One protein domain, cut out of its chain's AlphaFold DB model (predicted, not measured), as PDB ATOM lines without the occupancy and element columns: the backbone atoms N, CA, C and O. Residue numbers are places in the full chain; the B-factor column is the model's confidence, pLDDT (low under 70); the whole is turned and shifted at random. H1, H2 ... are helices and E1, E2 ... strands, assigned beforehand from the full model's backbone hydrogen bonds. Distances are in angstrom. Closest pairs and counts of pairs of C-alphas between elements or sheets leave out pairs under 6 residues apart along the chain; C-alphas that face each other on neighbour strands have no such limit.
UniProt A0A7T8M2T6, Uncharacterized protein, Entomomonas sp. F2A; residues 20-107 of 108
ATOM      1  N   ASN A  20      23.727  -0.932  26.573       40.62
ATOM      2  CA  ASN A  20      23.073  -0.684  25.280       40.62
ATOM      3  C   ASN A  20      23.786  -1.352  24.094       40.62
ATOM      4  O   ASN A  20      23.198  -1.426  23.010       40.62
ATOM      5  N   TYR A  21      25.015  -1.837  24.287       44.03
ATOM      6  CA  TYR A  21      25.685  -2.687  23.308       44.03
ATOM      7  C   TYR A  21      25.037  -4.068  23.255       44.03
ATOM      8  O   TYR A  21      24.652  -4.511  22.177       44.03
ATOM      9  N   ASP A  22      24.794  -4.684  24.417       50.50
ATOM     10  CA  ASP A  22      24.248  -6.044  24.537       50.50
ATOM     11  C   ASP A  22      22.896  -6.193  23.816       50.50
ATOM     12  O   ASP A  22      22.619  -7.169  23.119       50.50
ATOM     13  N   ARG A  23      22.043  -5.166  23.901       49.25
ATOM     14  CA  ARG A  23      20.713  -5.184  23.275       49.25
ATOM     15  C   ARG A  23      20.748  -5.052  21.750       49.25
ATOM     16  O   ARG A  23      19.835  -5.543  21.085       49.25
ATOM     17  N   ARG A  24      21.752  -4.365  21.197       52.22
ATOM     18  CA  ARG A  24      21.919  -4.186  19.745       52.22
ATOM     19  C   ARG A  24      22.676  -5.348  19.119       52.22
ATOM     20  O   ARG A  24      22.279  -5.765  18.035       52.22
ATOM     21  N   ASP A  25      23.637  -5.929  19.832       55.53
ATOM     22  CA  ASP A  25      24.268  -7.192  19.443       55.53
ATOM     23  C   ASP A  25      23.235  -8.306  19.293       55.53
ATOM     24  O   ASP A  25      23.257  -9.012  18.297       55.53
ATOM     25  N   ARG A  26      22.213  -8.377  20.158       58.19
ATOM     26  CA  ARG A  26      21.105  -9.340  19.985       58.19
ATOM     27  C   ARG A  26      20.281  -9.137  18.707       58.19
ATOM     28  O   ARG A  26      19.762 -10.108  18.162       58.19
ATOM     29  N   LEU A  27      20.120  -7.900  18.228       59.69
ATOM     30  CA  LEU A  27      19.419  -7.622  16.963       59.69
ATOM     31  C   LEU A  27      20.284  -7.996  15.757       59.69
ATOM     32  O   LEU A  27      19.763  -8.485  14.757       59.69
ATOM     33  N   ILE A  28      21.595  -7.790  15.869       62.75
ATOM     34  CA  ILE A  28      22.573  -8.178  14.855       62.75
ATOM     35  C   ILE A  28      22.695  -9.694  14.807       62.75
ATOM     36  O   ILE A  28      22.586 -10.268  13.733       62.75
ATOM     37  N   ASP A  29      22.806 -10.344  15.960       62.28
ATOM     38  CA  ASP A  29      22.770 -11.791  16.099       62.28
ATOM     39  C   ASP A  29      21.492 -12.356  15.492       62.28
ATOM     40  O   ASP A  29      21.562 -13.353  14.796       62.28
ATOM     41  N   ALA A  30      20.333 -11.715  15.675       64.69
ATOM     42  CA  ALA A  30      19.089 -12.161  15.052       64.69
ATOM     43  C   ALA A  30      19.092 -12.002  13.517       64.69
ATOM     44  O   ALA A  30      18.562 -12.862  12.818       64.69
ATOM     45  N   GLN A  31      19.697 -10.936  12.978       64.31
ATOM     46  CA  GLN A  31      19.833 -10.724  11.526       64.31
ATOM     47  C   GLN A  31      20.915 -11.614  10.894       64.31
ATOM     48  O   GLN A  31      20.790 -12.028   9.742       64.31
ATOM     49  N   LEU A  32      21.961 -11.936  11.652       66.00
ATOM     50  CA  LEU A  32      23.067 -12.805  11.263       66.00
ATOM     51  C   LEU A  32      22.842 -14.270  11.662       66.00
ATOM     52  O   LEU A  32      23.602 -15.126  11.222       66.00
ATOM     53  N   ALA A  33      21.794 -14.587  12.430       65.25
ATOM     54  CA  ALA A  33      21.466 -15.945  12.880       65.25
ATOM     55  C   ALA A  33      21.212 -16.887  11.703       65.25
ATOM     56  O   ALA A  33      21.483 -18.082  11.787       65.25
ATOM     57  N   SER A  34      20.735 -16.344  10.579       67.50
ATOM     58  CA  SER A  34      20.581 -17.086   9.326       67.50
ATOM     59  C   SER A  34      21.922 -17.457   8.669       67.50
ATOM     60  O   SER A  34      21.934 -18.247   7.728       67.50
ATOM     61  N   PHE A  35      23.047 -16.926   9.161       71.69
ATOM     62  CA  PHE A  35      24.396 -17.113   8.626       71.69
ATOM     63  C   PHE A  35      25.425 -17.365   9.751       71.69
ATOM     64  O   PHE A  35      26.306 -16.535   9.993       71.69
ATOM     65  N   PRO A  36      25.376 -18.529  10.424       67.69
ATOM     66  CA  PRO A  36      26.185 -18.818  11.616       67.69
ATOM     67  C   PRO A  36      27.703 -18.839  11.378       67.69
ATOM     68  O   PRO A  36      28.474 -18.732  12.324       67.69
ATOM     69  N   ASN A  37      28.162 -18.939  10.129       73.25
ATOM     70  CA  ASN A  37      29.586 -18.793   9.818       73.25
ATOM     71  C   ASN A  37      30.001 -17.315   9.721       73.25
ATOM     72  O   ASN A  37      31.116 -16.966  10.085       73.25
ATOM     73  N   LEU A  38      29.093 -16.438   9.279       76.25
ATOM     74  CA  LEU A  38      29.366 -15.012   9.073       76.25
ATOM     75  C   LEU A  38      29.228 -14.203  10.365       76.25
ATOM     76  O   LEU A  38      29.876 -13.170  10.508       76.25
ATOM     77  N   ILE A  39      28.423 -14.679  11.319       74.94
ATOM     78  CA  ILE A  39      28.292 -14.054  12.641       74.94
ATOM     79  C   ILE A  39      29.616 -14.083  13.417       74.94
ATOM     80  O   ILE A  39      29.976 -13.092  14.040       74.94
ATOM     81  N   ASN A  40      30.382 -15.176  13.316       78.88
ATOM     82  CA  ASN A  40      31.686 -15.295  13.969       78.88
ATOM     83  C   ASN A  40      32.703 -14.353  13.322       78.88
ATOM     84  O   ASN A  40      33.371 -13.608  14.031       78.88
ATOM     85  N   THR A  41      32.741 -14.300  11.987       82.88
ATOM     86  CA  THR A  41      33.582 -13.348  11.244       82.88
ATOM     87  C   THR A  41      33.234 -11.896  11.580       82.88
ATOM     88  O   THR A  41      34.120 -11.062  11.730       82.88
ATOM     89  N   TYR A  42      31.945 -11.579  11.731       79.38
ATOM     90  CA  TYR A  42      31.506 -10.250  12.153       79.38
ATOM     91  C   TYR A  42      31.940  -9.922  13.587       79.38
ATOM     92  O   TYR A  42      32.431  -8.825  13.836       79.38
ATOM     93  N   ARG A  43      31.778 -10.854  14.531       79.75
ATOM     94  CA  ARG A  43      32.196 -10.650  15.925       79.75
ATOM     95  C   ARG A  43      33.697 -10.426  16.025       79.75
ATOM     96  O   ARG A  43      34.118  -9.447  16.623       79.75
ATOM     97  N   GLU A  44      34.484 -11.248  15.341       84.81
ATOM     98  CA  GLU A  44      35.938 -11.092  15.280       84.81
ATOM     99  C   GLU A  44      36.341  -9.742  14.668       84.81
ATOM    100  O   GLU A  44      37.235  -9.062  15.169       84.81
ATOM    101  N   PHE A  45      35.622  -9.287  13.638       84.44
ATOM    102  CA  PHE A  45      35.812  -7.956  13.063       84.44
ATOM    103  C   PHE A  45      35.552  -6.833  14.077       84.44
ATOM    104  O   PHE A  45      36.353  -5.902  14.191       84.44
ATOM    105  N   VAL A  46      34.439  -6.907  14.812       80.50
ATOM    106  CA  VAL A  46      34.089  -5.914  15.835       80.50
ATOM    107  C   VAL A  46      35.094  -5.938  16.980       80.50
ATOM    108  O   VAL A  46      35.544  -4.871  17.388       80.50
ATOM    109  N   ASP A  47      35.504  -7.116  17.444       83.25
ATOM    110  CA  ASP A  47      36.497  -7.282  18.509       83.25
ATOM    111  C   ASP A  47      37.860  -6.707  18.104       83.25
ATOM    112  O   ASP A  47      38.510  -6.018  18.896       83.25
ATOM    113  N   ASN A  48      38.277  -6.891  16.850       84.19
ATOM    114  CA  ASN A  48      39.497  -6.282  16.320       84.19
ATOM    115  C   ASN A  48      39.450  -4.744  16.387       84.19
ATOM    116  O   ASN A  48      40.449  -4.103  16.717       84.19
ATOM    117  N   ILE A  49      38.295  -4.124  16.139       82.31
ATOM    118  CA  ILE A  49      38.156  -2.663  16.240       82.31
ATOM    119  C   ILE A  49      38.030  -2.222  17.703       82.31
ATOM    120  O   ILE A  49      38.746  -1.323  18.143       82.31
ATOM    121  N   HIS A  50      37.133  -2.851  18.458       76.50
ATOM    122  CA  HIS A  50      36.745  -2.409  19.792       76.50
ATOM    123  C   HIS A  50      37.784  -2.768  20.858       76.50
ATOM    124  O   HIS A  50      38.165  -1.917  21.657       76.50
ATOM    125  N   LEU A  51      38.261  -4.016  20.859       78.81
ATOM    126  CA  LEU A  51      39.180  -4.531  21.877       78.81
ATOM    127  C   LEU A  51      40.641  -4.303  21.491       78.81
ATOM    128  O   LEU A  51      41.450  -3.953  22.346       78.81
ATOM    129  N   GLN A  52      40.982  -4.483  20.211       78.12
ATOM    130  CA  GLN A  52      42.364  -4.314  19.740       78.12
ATOM    131  C   GLN A  52      42.661  -2.902  19.217       78.12
ATOM    132  O   GLN A  52      43.809  -2.581  18.915       78.12
ATOM    133  N   GLY A  53      41.645  -2.039  19.122       79.38
ATOM    134  CA  GLY A  53      41.809  -0.659  18.673       79.38
ATOM    135  C   GLY A  53      42.226  -0.527  17.207       79.38
ATOM    136  O   GLY A  53      42.785   0.502  16.821       79.38
ATOM    137  N   MET A  54      42.002  -1.561  16.390       86.25
ATOM    138  CA  MET A  54      42.383  -1.552  14.984       86.25
ATOM    139  C   MET A  54      41.495  -0.608  14.171       86.25
ATOM    140  O   MET A  54      40.304  -0.443  14.428       86.25
ATOM    141  N   SER A  55      42.065  -0.033  13.112       86.00
ATOM    142  CA  SER A  55      41.255   0.617  12.078       86.00
ATOM    143  C   SER A  55      40.373  -0.418  11.357       86.00
ATOM    144  O   SER A  55      40.793  -1.570  11.227       86.00
ATOM    145  N   PRO A  56      39.215  -0.027  10.786       85.06
ATOM    146  CA  PRO A  56      38.381  -0.912   9.972       85.06
ATOM    147  C   PRO A  56      39.142  -1.712   8.928       85.06
ATOM    148  O   PRO A  56      38.852  -2.881   8.704       85.06
ATOM    149  N   ARG A  57      40.112  -1.070   8.268       87.00
ATOM    150  CA  ARG A  57      40.882  -1.703   7.203       87.00
ATOM    151  C   ARG A  57      41.759  -2.817   7.762       87.00
ATOM    152  O   ARG A  57      41.666  -3.936   7.284       87.00
ATOM    153  N   ALA A  58      42.514  -2.520   8.818       87.94
ATOM    154  CA  ALA A  58      43.342  -3.511   9.499       87.94
ATOM    155  C   ALA A  58      42.500  -4.656  10.086       87.94
ATOM    156  O   ALA A  58      42.898  -5.811   9.992       87.94
ATOM    157  N   ALA A  59      41.318  -4.346  10.627       87.00
ATOM    158  CA  ALA A  59      40.400  -5.350  11.148       87.00
ATOM    159  C   ALA A  59      39.870  -6.288  10.052       87.00
ATOM    160  O   ALA A  59      39.771  -7.478  10.312       87.00
ATOM    161  N   VAL A  60      39.568  -5.792   8.842       87.56
ATOM    162  CA  VAL A  60      39.185  -6.646   7.698       87.56
ATOM    163  C   VAL A  60      40.360  -7.467   7.185       87.56
ATOM    164  O   VAL A  60      40.199  -8.664   6.960       87.56
ATOM    165  N   ASP A  61      41.537  -6.854   7.043       86.56
ATOM    166  CA  ASP A  61      42.741  -7.554   6.585       86.56
ATOM    167  C   ASP A  61      43.120  -8.701   7.551       86.56
ATOM    168  O   ASP A  61      43.585  -9.753   7.113       86.56
ATOM    169  N   ALA A  62      42.851  -8.541   8.854       86.00
ATOM    170  CA  ALA A  62      43.077  -9.562   9.877       86.00
ATOM    171  C   ALA A  62      42.131 -10.774   9.784       86.00
ATOM    172  O   ALA A  62      42.508 -11.858  10.218       86.00
ATOM    173  N   LEU A  63      40.934 -10.628   9.199       82.88
ATOM    174  CA  LEU A  63      39.975 -11.737   9.078       82.88
ATOM    175  C   LEU A  63      40.451 -12.817   8.102       82.88
ATOM    176  O   LEU A  63      39.952 -13.936   8.153       82.88
ATOM    177  N   GLY A  64      41.351 -12.490   7.165       71.00
ATOM    178  CA  GLY A  64      41.837 -13.444   6.161       71.00
ATOM    179  C   GLY A  64      40.736 -14.048   5.272       71.00
ATOM    180  O   GLY A  64      40.916 -15.134   4.726       71.00
ATOM    181  N   THR A  65      39.587 -13.373   5.148       70.38
ATOM    182  CA  THR A  65      38.420 -13.806   4.356       70.38
ATOM    183  C   THR A  65      38.250 -12.947   3.099       70.38
ATOM    184  O   THR A  65      38.855 -11.885   2.986       70.38
ATOM    185  N   ASP A  66      37.352 -13.342   2.187       72.50
ATOM    186  CA  ASP A  66      36.872 -12.512   1.059       72.50
ATOM    187  C   ASP A  66      36.037 -11.284   1.504       72.50
ATOM    188  O   ASP A  66      35.234 -10.733   0.740       72.50
ATOM    189  N   ALA A  67      36.178 -10.853   2.760       79.69
ATOM    190  CA  ALA A  67      35.486  -9.690   3.272       79.69
ATOM    191  C   ALA A  67      35.998  -8.422   2.582       79.69
ATOM    192  O   ALA A  67      37.199  -8.182   2.470       79.69
ATOM    193  N   ASN A  68      35.073  -7.578   2.131       85.44
ATOM    194  CA  ASN A  68      35.420  -6.326   1.470       85.44
ATOM    195  C   ASN A  68      34.887  -5.137   2.264       85.44
ATOM    196  O   ASN A  68      33.714  -5.105   2.635       85.44
ATOM    197  N   LEU A  69      35.752  -4.155   2.504       88.38
ATOM    198  CA  LEU A  69      35.427  -2.940   3.228       88.38
ATOM    199  C   LEU A  69      35.302  -1.750   2.275       88.38
ATOM    200  O   LEU A  69      36.246  -1.395   1.568       88.38
ATOM    201  N   GLU A  70      34.173  -1.061   2.365       88.94
ATOM    202  CA  GLU A  70      33.885   0.177   1.654       88.94
ATOM    203  C   GLU A  70      33.637   1.315   2.654       88.94
ATOM    204  O   GLU A  70      32.875   1.168   3.607       88.94
ATOM    205  N   CYS A  71      34.272   2.467   2.441       85.94
ATOM    206  CA  CYS A  71      33.958   3.679   3.195       85.94
ATOM    207  C   CYS A  71      32.764   4.371   2.533       85.94
ATOM    208  O   CYS A  71      32.877   4.802   1.387       85.94
ATOM    209  N   LEU A  72      31.640   4.468   3.243       84.44
ATOM    210  CA  LEU A  72      30.423   5.111   2.741       84.44
ATOM    211  C   LEU A  72      30.484   6.629   2.919       84.44
ATOM    212  O   LEU A  72      30.115   7.375   2.018       84.44
ATOM    213  N   ASP A  73      30.954   7.089   4.080       80.06
ATOM    214  CA  ASP A  73      31.107   8.513   4.369       80.06
ATOM    215  C   ASP A  73      32.223   8.745   5.394       80.06
ATOM    216  O   ASP A  73      32.114   8.351   6.555       80.06
ATOM    217  N   ARG A  74      33.288   9.437   4.974       74.88
ATOM    218  CA  ARG A  74      34.433   9.774   5.834       74.88
ATOM    219  C   ARG A  74      34.122  10.838   6.884       74.88
ATOM    220  O   ARG A  74      34.861  10.948   7.849       74.88
ATOM    221  N   ARG A  75      33.086  11.664   6.697       74.31
ATOM    222  CA  ARG A  75      32.727  12.730   7.652       74.31
ATOM    223  C   ARG A  75      31.984  12.196   8.869       74.31
ATOM    224  O   ARG A  75      31.994  12.845   9.908       74.31
ATOM    225  N   TYR A  76      31.325  11.050   8.721       72.31
ATOM    226  CA  TYR A  76      30.554  10.395   9.779       72.31
ATOM    227  C   TYR A  76      31.124   9.029  10.159       72.31
ATOM    228  O   TYR A  76      30.400   8.232  10.760       72.31
ATOM    229  N   ASP A  77      32.363   8.749   9.735       78.25
ATOM    230  CA  ASP A  77      33.034   7.460   9.893       78.25
ATOM    231  C   ASP A  77      32.099   6.288   9.591       78.25
ATOM    232  O   ASP A  77      31.998   5.334  10.359       78.25
ATOM    233  N   ALA A  78      31.363   6.391   8.482       82.19
ATOM    234  CA  ALA A  78      30.426   5.386   8.020       82.19
ATOM    235  C   ALA A  78      31.109   4.436   7.044       82.19
ATOM    236  O   ALA A  78      31.720   4.840   6.051       82.19
ATOM    237  N   TRP A  79      30.947   3.153   7.315       86.31
ATOM    238  CA  TRP A  79      31.617   2.066   6.638       86.31
ATOM    239  C   TRP A  79      30.626   0.965   6.316       86.31
ATOM    240  O   TRP A  79      29.559   0.829   6.919       86.31
ATOM    241  N   SER A  80      31.008   0.144   5.359       87.00
ATOM    242  CA  SER A  80      30.317  -1.080   5.064       87.00
ATOM    243  C   SER A  80      31.295  -2.214   4.871       87.00
ATOM    244  O   SER A  80      32.227  -2.100   4.084       87.00
ATOM    245  N   ILE A  81      31.036  -3.317   5.559       86.06
ATOM    246  CA  ILE A  81      31.727  -4.578   5.363       86.06
ATOM    247  C   ILE A  81      30.794  -5.550   4.645       86.06
ATOM    248  O   ILE A  81      29.665  -5.805   5.066       86.06
ATOM    249  N   ARG A  82      31.254  -6.076   3.518       86.88
ATOM    250  CA  ARG A  82      30.625  -7.187   2.818       86.88
ATOM    251  C   ARG A  82      31.279  -8.465   3.325       86.88
ATOM    252  O   ARG A  82      32.452  -8.671   3.054       86.88
ATOM    253  N   LEU A  83      30.529  -9.283   4.060       79.75
ATOM    254  CA  LEU A  83      31.010 -10.549   4.635       79.75
ATOM    255  C   LEU A  83      30.802 -11.731   3.676       79.75
ATOM    256  O   LEU A  83      31.485 -12.743   3.768       79.75
ATOM    257  N   SER A  84      29.850 -11.608   2.748       76.25
ATOM    258  CA  SER A  84      29.629 -12.548   1.646       76.25
ATOM    259  C   SER A  84      28.973 -11.821   0.469       76.25
ATOM    260  O   SER A  84      28.562 -10.667   0.601       76.25
ATOM    261  N   GLN A  85      28.821 -12.476  -0.688       72.62
ATOM    262  CA  GLN A  85      28.110 -11.881  -1.835       72.62
ATOM    263  C   GLN A  85      26.690 -11.420  -1.475       72.62
ATOM    264  O   GLN A  85      26.225 -10.403  -1.986       72.62
ATOM    265  N   SER A  86      26.049 -12.136  -0.553       70.38
ATOM    266  CA  SER A  86      24.659 -11.931  -0.161       70.38
ATOM    267  C   SER A  86      24.508 -11.190   1.159       70.38
ATOM    268  O   SER A  86      23.375 -10.960   1.555       70.38
ATOM    269  N   LEU A  87      25.589 -10.832   1.863       74.88
ATOM    270  CA  LEU A  87      25.502 -10.179   3.169       74.88
ATOM    271  C   LEU A  87      26.405  -8.953   3.246       74.88
ATOM    272  O   LEU A  87      27.636  -9.033   3.179       74.88
ATOM    273  N   ARG A  88      25.756  -7.813   3.468       80.62
ATOM    274  CA  ARG A  88      26.407  -6.532   3.678       80.62
ATOM    275  C   ARG A  88      25.978  -5.957   5.017       80.62
ATOM    276  O   ARG A  88      24.791  -5.866   5.326       80.62
ATOM    277  N   VAL A  89      26.963  -5.530   5.785       79.94
ATOM    278  CA  VAL A  89      26.771  -4.848   7.055       79.94
ATOM    279  C   VAL A  89      27.273  -3.423   6.902       79.94
ATOM    280  O   VAL A  89      28.330  -3.176   6.325       79.94
ATOM    281  N   THR A  90      26.494  -2.466   7.379       83.44
ATOM    282  CA  THR A  90      26.861  -1.050   7.430       83.44
ATOM    283  C   THR A  90      26.961  -0.629   8.883       83.44
ATOM    284  O   THR A  90      26.100  -0.956   9.702       83.44
ATOM    285  N   PHE A  91      28.024   0.084   9.212       80.19
ATOM    286  CA  PHE A  91      28.324   0.502  10.568       80.19
ATOM    287  C   PHE A  91      28.993   1.871  10.556       80.19
ATOM    288  O   PHE A  91      29.448   2.359   9.526       80.19
ATOM    289  N   ARG A  92      29.032   2.512  11.713       82.88
ATOM    290  CA  ARG A  92      29.812   3.712  11.969       82.88
ATOM    291  C   ARG A  92      30.809   3.429  13.062       82.88
ATOM    292  O   ARG A  92      30.504   2.643  13.950       82.88
ATOM    293  N   ILE A  93      31.957   4.078  13.024       77.38
ATOM    294  CA  ILE A  93      32.793   4.165  14.216       77.38
ATOM    295  C   ILE A  93      32.460   5.476  14.906       77.38
ATOM    296  O   ILE A  93      32.459   6.529  14.280       77.38
ATOM    297  N   VAL A  94      32.131   5.399  16.186       76.94
ATOM    298  CA  VAL A  94      31.986   6.575  17.049       76.94
ATOM    299  C   VAL A  94      33.124   6.599  18.066       76.94
ATOM    300  O   VAL A  94      33.951   5.682  18.103       76.94
ATOM    301  N   ASP A  95      33.167   7.658  18.875       69.38
ATOM    302  CA  ASP A  95      34.233   7.919  19.843       69.38
ATOM    303  C   ASP A  95      34.661   6.652  20.616       69.38
ATOM    304  O   ASP A  95      33.830   5.861  21.072       69.38
ATOM    305  N   ASN A  96      35.980   6.470  20.761       66.12
ATOM    306  CA  ASN A  96      36.644   5.302  21.365       66.12
ATOM    307  C   ASN A  96      36.527   3.984  20.576       66.12
ATOM    308  O   ASN A  96      36.313   2.934  21.178       66.12
ATOM    309  N   ASN A  97      36.666   4.018  19.244       67.00
ATOM    310  CA  ASN A  97      36.655   2.817  18.387       67.00
ATOM    311  C   ASN A  97      35.412   1.937  18.596       67.00
ATOM    312  O   ASN A  97      35.429   0.713  18.485       67.00
ATOM    313  N   THR A  98      34.304   2.585  18.927       70.31
ATOM    314  CA  THR A  98      33.035   1.922  19.162       70.31
ATOM    315  C   THR A  98      32.351   1.694  17.819       70.31
ATOM    316  O   THR A  98      32.045   2.654  17.111       70.31
ATOM    317  N   VAL A  99      32.071   0.440  17.468       70.62
ATOM    318  CA  VAL A  99      31.356   0.096  16.231       70.62
ATOM    319  C   VAL A  99      29.843   0.194  16.456       70.62
ATOM    320  O   VAL A  99      29.246  -0.584  17.190       70.62
ATOM    321  N   HIS A 100      29.200   1.160  15.807       71.31
ATOM    322  CA  HIS A 100      27.753   1.350  15.780       71.31
ATOM    323  C   HIS A 100      27.155   0.810  14.491       71.31
ATOM    324  O   HIS A 100      27.218   1.449  13.440       71.31
ATOM    325  N   LEU A 101      26.500  -0.337  14.572       69.25
ATOM    326  CA  LEU A 101      25.824  -0.904  13.418       69.25
ATOM    327  C   LEU A 101      24.602  -0.066  13.022       69.25
ATOM    328  O   LEU A 101      23.780   0.315  13.859       69.25
ATOM    329  N   GLN A 102      24.496   0.227  11.729       63.91
ATOM    330  CA  GLN A 102      23.374   0.971  11.163       63.91
ATOM    331  C   GLN A 102      22.356   0.038  10.514       63.91
ATOM    332  O   GLN A 102      21.156   0.257  10.656       63.91
ATOM    333  N   HIS A 103      22.829  -0.996   9.814       63.56
ATOM    334  CA  HIS A 103      21.978  -1.951   9.109       63.56
ATOM    335  C   HIS A 103      22.773  -3.199   8.698       63.56
ATOM    336  O   HIS A 103      23.872  -3.060   8.153       63.56
ATOM    337  N   ALA A 104      22.208  -4.395   8.894       59.59
ATOM    338  CA  ALA A 104      22.654  -5.626   8.243       59.59
ATOM    339  C   ALA A 104      21.549  -6.101   7.293       59.59
ATOM    340  O   ALA A 104      20.398  -6.278   7.692       59.59
ATOM    341  N   GLY A 105      21.896  -6.251   6.017       57.91
ATOM    342  CA  GLY A 105      20.936  -6.549   4.965       57.91
ATOM    343  C   GLY A 105      21.496  -7.555   3.979       57.91
ATOM    344  O   GLY A 105      22.676  -7.507   3.614       57.91
ATOM    345  N   SER A 106      20.626  -8.463   3.540       51.78
ATOM    346  CA  SER A 106      20.931  -9.327   2.414       51.78
ATOM    347  C   SER A 106      20.567  -8.604   1.124       51.78
ATOM    348  O   SER A 106      19.411  -8.239   0.928       51.78
ATOM    349  N   HIS A 107      21.560  -8.339   0.277       47.09
ATOM    350  CA  HIS A 107      21.297  -7.850  -1.072       47.09
ATOM    351  C   HIS A 107      21.043  -9.084  -1.943       47.09
ATOM    352  O   HIS A 107      21.978  -9.842  -2.209       47.09
TER     353      HIS A 107
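Overview. This is residues 20 to 107 of the 108 residues of an uncharacterized protein of Entomomonas sp. F2A (UniProt A0A7T8M2T6). A strongly twisted sheet of four strands forms a wall, with helices H1, H2 and H3 over one face as a second layer and the other face bare. H2 and H3 pack over the sheet, while H1 lies near the E4 edge and meets H2 only at a corner. The printed part has 88 residues with three named helices followed by four named strands, H1 H2 H3 E1 E2 E3 E4; the sheet's order is E1 - E2 - E3 - E4, antiparallel throughout. The class is mixed, helices and strands, and the whole is compact, with a radius of gyration of the C-alphas of 11.8 A and spans of 30 by 29 by 23 A.

Along the chain. The sheet begins with E1, residues 68 to 73, 15.7 A long, with C-alpha 68 at (35.420, -6.326, 1.470). E2 is residues 78 to 84, 19.0 A; E3 is residues 87 to 94, 22.7 A; E4 is residues 98 to 105, 20.5 A, and ends with C-alpha 105 at (20.936, -6.549, 4.965). H2 is residues 36 to 50, 21.2 A, H3 is residues 56 to 62, 9.8 A, and H1 is residues 20 to 32, 18.5 A, beginning with C-alpha 20 at (23.073, -0.684, 25.280).

Arrangement. E1 to E4 form a meander, each strand the antiparallel neighbour of the one before, and each successive pair is a hairpin. Within hydrogen-bond range are N 70 and O 80 of E1 and E2 at 2.8 A, N 81 and O 89 of E2 and E3 at 2.8 A, and N 92 and O 100 of E3 and E4 at 2.7 A. E4 bends by 55 degrees at residue 102. H3 is on the sheet at a height of 9.6 A, over E2 and along it at 5 degrees on the local plane. H2 is on the same face at a height of 8.6 A, over E2 and only just over E3 with 3 C-alphas; its closest C-alphas to E2 are Leu 38 and Leu 83, 6.5 A. With its residues 45 to 49 alone H2 touches H3, the closest C-alphas being Asn 48 and Ala 59, 5.3 A, at a steep tilt of 59 degrees, opposite ways. H1 is on the sheet at a height of 9.8 A, over E4; their closest C-alphas are Gln 31 and Ala 104, 6.7 A. H1 and H2 only just touch, with 3 pairs of C-alphas within 8 A, and only at the corner by their link; the closest are Leu 32 and Ile 39, 5.5 A. In H3 every O i to N i+4 pair is within hydrogen-bond range, in H1 7 of 9 and in H2 9 of 11.

Size, cuts and confidence. The two C-alphas farthest apart, those of Pro 36 and Arg 75, are 32.5 A apart. The printed part has no cut, and its six links between named elements are tight. The mean pLDDT of the printed part is 74.1; residues 20 to 34, 36, 95 to 97 and 101 to 107 are under 70.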